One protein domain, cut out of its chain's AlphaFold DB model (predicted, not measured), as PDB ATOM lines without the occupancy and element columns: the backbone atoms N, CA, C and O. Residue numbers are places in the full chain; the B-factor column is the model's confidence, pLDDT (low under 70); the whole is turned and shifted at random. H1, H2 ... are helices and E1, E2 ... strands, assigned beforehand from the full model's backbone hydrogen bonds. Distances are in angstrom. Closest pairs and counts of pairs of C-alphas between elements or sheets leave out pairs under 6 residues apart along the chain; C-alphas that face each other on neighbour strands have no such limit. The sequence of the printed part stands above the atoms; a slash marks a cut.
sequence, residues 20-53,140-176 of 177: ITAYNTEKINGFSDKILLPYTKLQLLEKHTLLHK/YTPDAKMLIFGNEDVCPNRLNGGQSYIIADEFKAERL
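What this domain is: This is residues 20 to 53 and 140 to 176 of the 177 residues of an uncharacterized protein of Flavobacterium sp. Sd200 (UniProt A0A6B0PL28). A strongly twisted antiparallel sheet, in order E1, E4, E3, E2, has two long strands, E1 and E4, that both bend sharply, while the short helix H1 only grazes it. The 71 printed residues, mostly strand in class, run E1, E2, H1, E3, E4. They are compact, with a radius of gyration of the C-alphas of 11.9 A and spans of 32 by 29 by 20 A.

How they stand to each other: Start at inner strand E4, residues 164 to 175, which bends by 114 degrees at residue 169. Beside it is edge strand E1, residues 20 to 29, antiparallel, with N 23 and O 170 2.9 A apart. E3, residues 145 to 150, forms a hairpin with E4; see N 147 and O 166, 2.8 A. E2, residues 41 to 45, is antiparallel to E3, with N 43 and O 148 at 3.0 A. H1, residues 49 to 53, only grazes the sheet with residues 50 to 51; 0 of 1 O i to N i+4 and 0 of 2 O i to N i+3 pairs are within hydrogen-bond range.

Where its parts are: Find C-alpha 20 at (-11.155, 13.420, -45.261), where E1 begins its 15.1 A. E4 spans 21.0 A, ending at C-alpha 175, (-16.523, 9.755, -39.125).

The domain as a whole: Residues 54 to 139 are cut out, C-alphas 53 and 140 being 7.2 A apart. The links E1 to E2 and E3 to E4 are long. Residues 33 to 40 have pLDDT under 70.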
ATOM      1  N   ILE A  20     -11.125  12.102 -44.626       92.81
ATOM      2  CA  ILE A  20     -11.155  13.420 -45.261       92.81
ATOM      3  C   ILE A  20     -11.053  13.226 -46.772       92.81
ATOM      4  O   ILE A  20     -10.153  12.548 -47.260       92.81
ATOM      5  N   THR A  21     -11.991  13.810 -47.511       95.56
ATOM      6  CA  THR A  21     -11.999  13.828 -48.978       95.56
ATOM      7  C   THR A  21     -11.805  15.263 -49.448       95.56
ATOM      8  O   THR A  21     -12.533  16.142 -48.995       95.56
ATOM      9  N   ALA A  22     -10.834  15.488 -50.331       96.50
ATOM     10  CA  ALA A  22     -10.592  16.768 -50.993       96.50
ATOM     11  C   ALA A  22     -11.006  16.658 -52.467       96.50
ATOM     12  O   ALA A  22     -10.683  15.661 -53.120       96.50
ATOM     13  N   TYR A  23     -11.732  17.651 -52.976       95.50
ATOM     14  CA  TYR A  23     -12.223  17.699 -54.354       95.50
ATOM     15  C   TYR A  23     -11.502  18.798 -55.131       95.50
ATOM     16  O   TYR A  23     -11.316  19.887 -54.597       95.50
ATOM     17  N   ASN A  24     -11.115  18.506 -56.379       93.62
ATOM     18  CA  ASN A  24     -10.290  19.384 -57.220       93.62
ATOM     19  C   ASN A  24      -9.022  19.843 -56.484       93.62
ATOM     20  O   ASN A  24      -8.807  21.018 -56.204       93.62
ATOM     21  N   THR A  25      -8.206  18.871 -56.083       94.62
ATOM     22  CA  THR A  25      -6.996  19.140 -55.312       94.62
ATOM     23  C   THR A  25      -5.943  19.837 -56.164       94.62
ATOM     24  O   THR A  25      -5.437  19.256 -57.122       94.62
ATOM     25  N   GLU A  26      -5.548  21.030 -55.735       94.44
ATOM     26  CA  GLU A  26      -4.473  21.814 -56.339       94.44
ATOM     27  C   GLU A  26      -3.103  21.392 -55.805       94.44
ATOM     28  O   GLU A  26      -2.124  21.271 -56.546       94.44
ATOM     29  N   LYS A  27      -3.003  21.163 -54.487       93.56
ATOM     30  CA  LYS A  27      -1.717  20.868 -53.842       93.56
ATOM     31  C   LYS A  27      -1.853  20.038 -52.576       93.56
ATOM     32  O   LYS A  27      -2.739  20.261 -51.761       93.56
ATOM     33  N   ILE A  28      -0.903  19.128 -52.375       93.00
ATOM     34  CA  ILE A  28      -0.709  18.366 -51.137       93.00
ATOM     35  C   ILE A  28       0.749  18.549 -50.713       93.00
ATOM     36  O   ILE A  28       1.651  18.363 -51.530       93.00
ATOM     37  N   ASN A  29       0.996  18.913 -49.454       90.56
ATOM     38  CA  ASN A  29       2.342  19.166 -48.942       90.56
ATOM     39  C   ASN A  29       2.554  18.576 -47.541       90.56
ATOM     40  O   ASN A  29       1.649  18.608 -46.712       90.56
ATOM     41  N   GLY A  30       3.769  18.087 -47.267       85.00
ATOM     42  CA  GLY A  30       4.221  17.712 -45.920       85.00
ATOM     43  C   GLY A  30       3.712  16.366 -45.390       85.00
ATOM     44  O   GLY A  30       3.893  16.071 -44.214       85.00
ATOM     45  N   PHE A  31       3.051  15.537 -46.203       83.31
ATOM     46  CA  PHE A  31       2.586  14.202 -45.769       83.31
ATOM     47  C   PHE A  31       3.556  13.069 -46.111       83.31
ATOM     48  O   PHE A  31       3.378  11.943 -45.658       83.31
ATOM     49  N   SER A  32       4.583  13.350 -46.913       78.12
ATOM     50  CA  SER A  32       5.642  12.397 -47.263       78.12
ATOM     51  C   SER A  32       6.823  12.418 -46.289       78.12
ATOM     52  O   SER A  32       7.776  11.656 -46.465       78.12
ATOM     53  N   ASP A  33       6.800  13.305 -45.293       69.50
ATOM     54  CA  ASP A  33       7.908  13.470 -44.364       69.50
ATOM     55  C   ASP A  33       7.985  12.296 -43.388       69.50
ATOM     56  O   ASP A  33       6.988  11.833 -42.837       69.50
ATOM     57  N   LYS A  34       9.208  11.808 -43.146       65.88
ATOM     58  CA  LYS A  34       9.459  10.691 -42.215       65.88
ATOM     59  C   LYS A  34       9.078  11.023 -40.772       65.88
ATOM     60  O   LYS A  34       8.913  10.116 -39.962       65.88
ATOM     61  N   ILE A  35       9.012  12.313 -40.452       64.19
ATOM     62  CA  ILE A  35       8.646  12.843 -39.145       64.19
ATOM     63  C   ILE A  35       7.438  13.734 -39.380       64.19
ATOM     64  O   ILE A  35       7.579  14.867 -39.831       64.19
ATOM     65  N   LEU A  36       6.255  13.214 -39.076       62.91
ATOM     66  CA  LEU A  36       5.083  14.061 -38.938       62.91
ATOM     67  C   LEU A  36       5.241  14.814 -37.619       62.91
ATOM     68  O   LEU A  36       5.425  14.200 -36.564       62.91
ATOM     69  N   LEU A  37       5.210  16.144 -37.679       65.12
ATOM     70  CA  LEU A  37       5.057  16.938 -36.466       65.12
ATOM     71  C   LEU A  37       3.747  16.516 -35.776       65.12
ATOM     72  O   LEU A  37       2.818  16.067 -36.453       65.12
ATOM     73  N   PRO A  38       3.644  16.634 -34.441       65.06
ATOM     74  CA  PRO A  38       2.394  16.385 -33.739       65.06
ATOM     75  C   PRO A  38       1.387  17.477 -34.119       65.06
ATOM     76  O   PRO A  38       1.265  18.504 -33.448       65.06
ATOM     77  N   TYR A  39       0.702  17.269 -35.240       69.25
ATOM     78  CA  TYR A  39      -0.404  18.092 -35.700       69.25
ATOM     79  C   TYR A  39      -1.587  17.809 -34.787       69.25
ATOM     80  O   TYR A  39      -2.274  16.801 -34.924       69.25
ATOM     81  N   THR A  40      -1.777  18.671 -33.797       69.69
ATOM     82  CA  THR A  40      -2.833  18.508 -32.795       69.69
ATOM     83  C   THR A  40      -4.171  19.044 -33.287       69.69
ATOM     84  O   THR A  40      -5.196  18.758 -32.672       69.69
ATOM     85  N   LYS A  41      -4.180  19.840 -34.367       82.19
ATOM     86  CA  LYS A  41      -5.378  20.514 -34.872       82.19
ATOM     87  C   LYS A  41      -5.430  20.515 -36.399       82.19
ATOM     88  O   LYS A  41      -4.431  20.744 -37.080       82.19
ATOM     89  N   LEU A  42      -6.640  20.309 -36.911       88.81
ATOM     90  CA  LEU A  42      -7.009  20.534 -38.305       88.81
ATOM     91  C   LEU A  42      -7.772  21.847 -38.391       88.81
ATOM     92  O   LEU A  42      -8.656  22.099 -37.571       88.81
ATOM     93  N   GLN A  43      -7.468  22.666 -39.390       92.50
ATOM     94  CA  GLN A  43      -8.208  23.899 -39.626       92.50
ATOM     95  C   GLN A  43      -8.432  24.108 -41.117       92.50
ATOM     96  O   GLN A  43      -7.506  24.002 -41.918       92.50
ATOM     97  N   LEU A  44      -9.674  24.418 -41.484       94.88
ATOM     98  CA  LEU A  44     -10.008  24.884 -42.822       94.88
ATOM     99  C   LEU A  44      -9.818  26.401 -42.876       94.88
ATOM    100  O   LEU A  44     -10.377  27.134 -42.059       94.88
ATOM    101  N   LEU A  45      -9.017  26.862 -43.828       95.00
ATOM    102  CA  LEU A  45      -8.669  28.258 -44.037       95.00
ATOM    103  C   LEU A  45      -9.104  28.690 -45.434       95.00
ATOM    104  O   LEU A  45      -8.712  28.092 -46.431       95.00
ATOM    105  N   GLU A  46      -9.861  29.778 -45.498       95.00
ATOM    106  CA  GLU A  46     -10.183  30.479 -46.751       95.00
ATOM    107  C   GLU A  46      -9.227  31.653 -47.000       95.00
ATOM    108  O   GLU A  46      -9.230  32.264 -48.058       95.00
ATOM    109  N   LYS A  47      -8.402  31.990 -46.003       92.94
ATOM    110  CA  LYS A  47      -7.377  33.030 -46.087       92.94
ATOM    111  C   LYS A  47      -6.094  32.495 -45.486       92.94
ATOM    112  O   LYS A  47      -6.040  32.180 -44.299       92.94
ATOM    113  N   HIS A  48      -5.062  32.398 -46.309       93.56
ATOM    114  CA  HIS A  48      -3.732  31.986 -45.898       93.56
ATOM    115  C   HIS A  48      -2.710  32.531 -46.888       93.56
ATOM    116  O   HIS A  48      -3.024  32.702 -48.062       93.56
ATOM    117  N   THR A  49      -1.469  32.751 -46.453       91.31
ATOM    118  CA  THR A  49      -0.472  33.359 -47.336       91.31
ATOM    119  C   THR A  49      -0.176  32.527 -48.589       91.31
ATOM    120  O   THR A  49       0.175  33.069 -49.630       91.31
ATOM    121  N   LEU A  50      -0.325  31.203 -48.498       92.31
ATOM    122  CA  LEU A  50      -0.145  30.289 -49.630       92.31
ATOM    123  C   LEU A  50      -1.319  30.318 -50.613       92.31
ATOM    124  O   LEU A  50      -1.139  29.911 -51.755       92.31
ATOM    125  N   LEU A  51      -2.487  30.810 -50.188       94.56
ATOM    126  CA  LEU A  51      -3.663  30.929 -51.047       94.56
ATOM    127  C   LEU A  51      -3.573  32.121 -52.007       94.56
ATOM    128  O   LEU A  51      -4.230  32.095 -53.039       94.56
ATOM    129  N   HIS A  52      -2.694  33.103 -51.757       92.38
ATOM    130  CA  HIS A  52      -2.493  34.241 -52.667       92.38
ATOM    131  C   HIS A  52      -2.150  33.818 -54.098       92.38
ATOM    132  O   HIS A  52      -2.594  34.457 -55.039       92.38
ATOM    133  N   LYS A  53      -1.423  32.708 -54.285       89.38
ATOM    134  CA  LYS A  53      -1.109  32.188 -55.627       89.38
ATOM    135  C   LYS A  53      -2.354  31.729 -56.411       89.38
ATOM    136  O   LYS A  53      -2.313  31.687 -57.631       89.38
ATOM    137  N   TYR A 140      -4.986  29.945 -61.068       90.31
ATOM    138  CA  TYR A 140      -6.067  30.812 -60.604       90.31
ATOM    139  C   TYR A 140      -7.330  30.021 -60.257       90.31
ATOM    140  O   TYR A 140      -8.143  29.698 -61.130       90.31
ATOM    141  N   THR A 141      -7.515  29.796 -58.963       91.12
ATOM    142  CA  THR A 141      -8.641  29.074 -58.382       91.12
ATOM    143  C   THR A 141      -9.160  29.908 -57.202       91.12
ATOM    144  O   THR A 141      -8.766  29.682 -56.056       91.12
ATOM    145  N   PRO A 142     -10.006  30.928 -57.456       90.06
ATOM    146  CA  PRO A 142     -10.359  31.948 -56.459       90.06
ATOM    147  C   PRO A 142     -11.139  31.397 -55.260       90.06
ATOM    148  O   PRO A 142     -11.134  32.008 -54.196       90.06
ATOM    149  N   ASP A 143     -11.766  30.232 -55.419       93.06
ATOM    150  CA  ASP A 143     -12.521  29.553 -54.366       93.06
ATOM    151  C   ASP A 143     -11.686  28.501 -53.610       93.06
ATOM    152  O   ASP A 143     -12.209  27.832 -52.714       93.06
ATOM    153  N   ALA A 144     -10.393  28.350 -53.937       95.94
ATOM    154  CA  ALA A 144      -9.520  27.368 -53.305       95.94
ATOM    155  C   ALA A 144      -9.422  27.598 -51.791       95.94
ATOM    156  O   ALA A 144      -9.234  28.719 -51.312       95.94
ATOM    157  N   LYS A 145      -9.488  26.514 -51.024       97.19
ATOM    158  CA  LYS A 145      -9.365  26.514 -49.566       97.19
ATOM    159  C   LYS A 145      -8.161  25.690 -49.162       97.19
ATOM    160  O   LYS A 145      -7.729  24.790 -49.875       97.19
ATOM    161  N   MET A 146      -7.634  25.973 -47.980       96.31
ATOM    162  CA  MET A 146      -6.510  25.245 -47.411       96.31
ATOM    163  C   MET A 146      -6.946  24.508 -46.152       96.31
ATOM    164  O   MET A 146      -7.333  25.128 -45.167       96.31
ATOM    165  N   LEU A 147      -6.836  23.185 -46.157       95.19
ATOM    166  CA  LEU A 147      -6.890  22.383 -44.944       95.19
ATOM    167  C   LEU A 147      -5.469  22.243 -44.399       95.19
ATOM    168  O   LEU A 147      -4.641  21.547 -44.988       95.19
ATOM    169  N   ILE A 148      -5.182  22.916 -43.287       93.12
ATOM    170  CA  ILE A 148      -3.879  22.866 -42.622       93.12
ATOM    171  C   ILE A 148      -3.907  21.878 -41.454       93.12
ATOM    172  O   ILE A 148      -4.875  21.802 -40.696       93.12
ATOM    173  N   PHE A 149      -2.817  21.132 -41.322       89.69
ATOM    174  CA  PHE A 149      -2.543  20.194 -40.248       89.69
ATOM    175  C   PHE A 149      -1.453  20.858 -39.423       89.69
ATOM    176  O   PHE A 149      -0.313  20.975 -39.866       89.69
ATOM    177  N   GLY A 150      -1.829  21.401 -38.271       85.06
ATOM    178  CA  GLY A 150      -1.000  22.365 -37.565       85.06
ATOM    179  C   GLY A 150      -1.055  22.210 -36.056       85.06
ATOM    180  O   GLY A 150      -1.826  21.434 -35.490       85.06
ATOM    181  N   ASN A 151      -0.199  22.984 -35.408       84.44
ATOM    182  CA  ASN A 151      -0.205  23.188 -33.973       84.44
ATOM    183  C   ASN A 151       0.152  24.658 -33.731       84.44
ATOM    184  O   ASN A 151       1.325  25.023 -33.806       84.44
ATOM    185  N   GLU A 152      -0.855  25.494 -33.475       84.06
ATOM    186  CA  GLU A 152      -0.662  26.942 -33.310       84.06
ATOM    187  C   GLU A 152       0.198  27.315 -32.097       84.06
ATOM    188  O   GLU A 152       0.775  28.402 -32.089       84.06
ATOM    189  N   ASP A 153       0.352  26.409 -31.124       82.31
ATOM    190  CA  ASP A 153       1.249  26.600 -29.978       82.31
ATOM    191  C   ASP A 153       2.731  26.492 -30.392       82.31
ATOM    192  O   ASP A 153       3.612  27.019 -29.714       82.31
ATOM    193  N   VAL A 154       3.012  25.820 -31.516       78.94
ATOM    194  CA  VAL A 154       4.363  25.626 -32.072       78.94
ATOM    195  C   VAL A 154       4.605  26.535 -33.275       78.94
ATOM    196  O   VAL A 154       5.656  27.166 -33.375       78.94
ATOM    197  N   CYS A 155       3.650  26.606 -34.205       81.62
ATOM    198  CA  CYS A 155       3.744  27.423 -35.406       81.62
ATOM    199  C   CYS A 155       2.368  27.998 -35.786       81.62
ATOM    200  O   CYS A 155       1.451  27.223 -36.072       81.62
ATOM    201  N   PRO A 156       2.206  29.334 -35.838       87.00
ATOM    202  CA  PRO A 156       0.939  29.955 -36.209       87.00
ATOM    203  C   PRO A 156       0.461  29.524 -37.599       87.00
ATOM    204  O   PRO A 156       1.208  29.633 -38.574       87.00
ATOM    205  N   ASN A 157      -0.815  29.150 -37.721       87.25
ATOM    206  CA  ASN A 157      -1.396  28.678 -38.983       87.25
ATOM    207  C   ASN A 157      -1.482  29.754 -40.069       87.25
ATOM    208  O   ASN A 157      -1.773  29.431 -41.208       87.25
ATOM    209  N   ARG A 158      -1.246  31.031 -39.738       84.88
ATOM    210  CA  ARG A 158      -1.180  32.137 -40.710       84.88
ATOM    211  C   ARG A 158       0.131  32.188 -41.508       84.88
ATOM    212  O   ARG A 158       0.232  32.987 -42.435       84.88
ATOM    213  N   LEU A 159       1.145  31.436 -41.080       85.69
ATOM    214  CA  LEU A 159       2.478  31.417 -41.676       85.69
ATOM    215  C   LEU A 159       2.691  30.106 -42.432       85.69
ATOM    216  O   LEU A 159       2.287  29.041 -41.971       85.69
ATOM    217  N   ASN A 160       3.443  30.171 -43.525       86.38
ATOM    218  CA  ASN A 160       4.039  29.002 -44.152       86.38
ATOM    219  C   ASN A 160       5.313  28.597 -43.386       86.38
ATOM    220  O   ASN A 160       6.425  28.991 -43.730       86.38
ATOM    221  N   GLY A 161       5.137  27.855 -42.298       81.31
ATOM    222  CA  GLY A 161       6.208  27.342 -41.439       81.31
ATOM    223  C   GLY A 161       6.596  25.890 -41.721       81.31
ATOM    224  O   GLY A 161       7.269  25.276 -40.898       81.31
ATOM    225  N   GLY A 162       6.159  25.329 -42.854       82.38
ATOM    226  CA  GLY A 162       6.393  23.925 -43.207       82.38
ATOM    227  C   GLY A 162       5.361  22.945 -42.642       82.38
ATOM    228  O   GLY A 162       5.596  21.742 -42.682       82.38
ATOM    229  N   GLN A 163       4.224  23.432 -42.134       87.69
ATOM    230  CA  GLN A 163       3.100  22.581 -41.742       87.69
ATOM    231  C   GLN A 163       2.584  21.765 -42.936       87.69
ATOM    232  O   GLN A 163       2.624  22.220 -44.086       87.69
ATOM    233  N   SER A 164       2.053  20.570 -42.672       89.94
ATOM    234  CA  SER A 164       1.372  19.793 -43.708       89.94
ATOM    235  C   SER A 164       0.038  20.445 -44.059       89.94
ATOM    236  O   SER A 164      -0.675  20.963 -43.196       89.94
ATOM    237  N   TYR A 165      -0.315  20.438 -45.340       92.88
ATOM    238  CA  TYR A 165      -1.559  21.040 -45.805       92.88
ATOM    239  C   TYR A 165      -2.038  20.447 -47.122       92.88
ATOM    240  O   TYR A 165      -1.263  19.889 -47.904       92.88
ATOM    241  N   ILE A 166      -3.326  20.636 -47.381       95.25
ATOM    242  CA  ILE A 166      -3.980  20.338 -48.653       95.25
ATOM    243  C   ILE A 166      -4.664  21.618 -49.135       95.25
ATOM    244  O   ILE A 166      -5.333  22.276 -48.345       95.25
ATOM    245  N   ILE A 167      -4.500  21.966 -50.410       96.81
ATOM    246  CA  ILE A 167      -5.241  23.036 -51.087       96.81
ATOM    247  C   ILE A 167      -6.176  22.387 -52.103       96.81
ATOM    248  O   ILE A 167      -5.724  21.585 -52.923       96.81
ATOM    249  N   ALA A 168      -7.465  22.696 -52.006       97.00
ATOM    250  CA  ALA A 168      -8.527  22.140 -52.840       97.00
ATOM    251  C   ALA A 168      -9.774  23.041 -52.791       97.00
ATOM    252  O   ALA A 168      -9.913  23.842 -51.863       97.00
ATOM    253  N   ASP A 169     -10.699  22.880 -53.733       95.62
ATOM    254  CA  ASP A 169     -11.949  23.660 -53.772       95.62
ATOM    255  C   ASP A 169     -12.878  23.324 -52.595       95.62
ATOM    256  O   ASP A 169     -13.512  24.189 -51.978       95.62
ATOM    257  N   GLU A 170     -12.961  22.035 -52.262       95.62
ATOM    258  CA  GLU A 170     -13.899  21.526 -51.267       95.62
ATOM    259  C   GLU A 170     -13.300  20.389 -50.439       95.62
ATOM    260  O   GLU A 170     -12.536  19.554 -50.930       95.62
ATOM    261  N   PHE A 171     -13.709  20.336 -49.170       96.25
ATOM    262  CA  PHE A 171     -13.358  19.284 -48.228       96.25
ATOM    263  C   PHE A 171     -14.614  18.682 -47.602       96.25
ATOM    264  O   PHE A 171     -15.496  19.403 -47.137       96.25
ATOM    265  N   LYS A 172     -14.650  17.352 -47.510       95.75
ATOM    266  CA  LYS A 172     -15.673  16.597 -46.781       95.75
ATOM    267  C   LYS A 172     -15.018  15.723 -45.718       95.75
ATOM    268  O   LYS A 172     -14.074  14.998 -46.022       95.75
ATOM    269  N   ALA A 173     -15.557  15.758 -44.503       93.38
ATOM    270  CA  ALA A 173     -15.162  14.877 -43.410       93.38
ATOM    271  C   ALA A 173     -16.281  13.874 -43.097       93.38
ATOM    272  O   ALA A 173     -17.458  14.234 -43.053       93.38
ATOM    273  N   GLU A 174     -15.907  12.618 -42.882       94.25
ATOM    274  CA  GLU A 174     -16.805  11.528 -42.503       94.25
ATOM    275  C   GLU A 174     -16.184  10.749 -41.344       94.25
ATOM    276  O   GLU A 174     -15.044  10.291 -41.444       94.25
ATOM    277  N   ARG A 175     -16.929  10.602 -40.246       90.62
ATOM    278  CA  ARG A 175     -16.523   9.755 -39.125       90.62
ATOM    279  C   ARG A 175     -16.770   8.291 -39.484       90.62
ATOM    280  O   ARG A 175     -17.880   7.933 -39.868       90.62
ATOM    281  N   LEU A 176     -15.742   7.467 -39.339       88.69
ATOM    282  CA  LEU A 176     -15.777   6.026 -39.581       88.69
ATOM    283  C   LEU A 176     -15.982   5.230 -38.285       88.69
ATOM    284  O   LEU A 176     -16.650   4.196 -38.308       88.69
TER     285      LEU A 176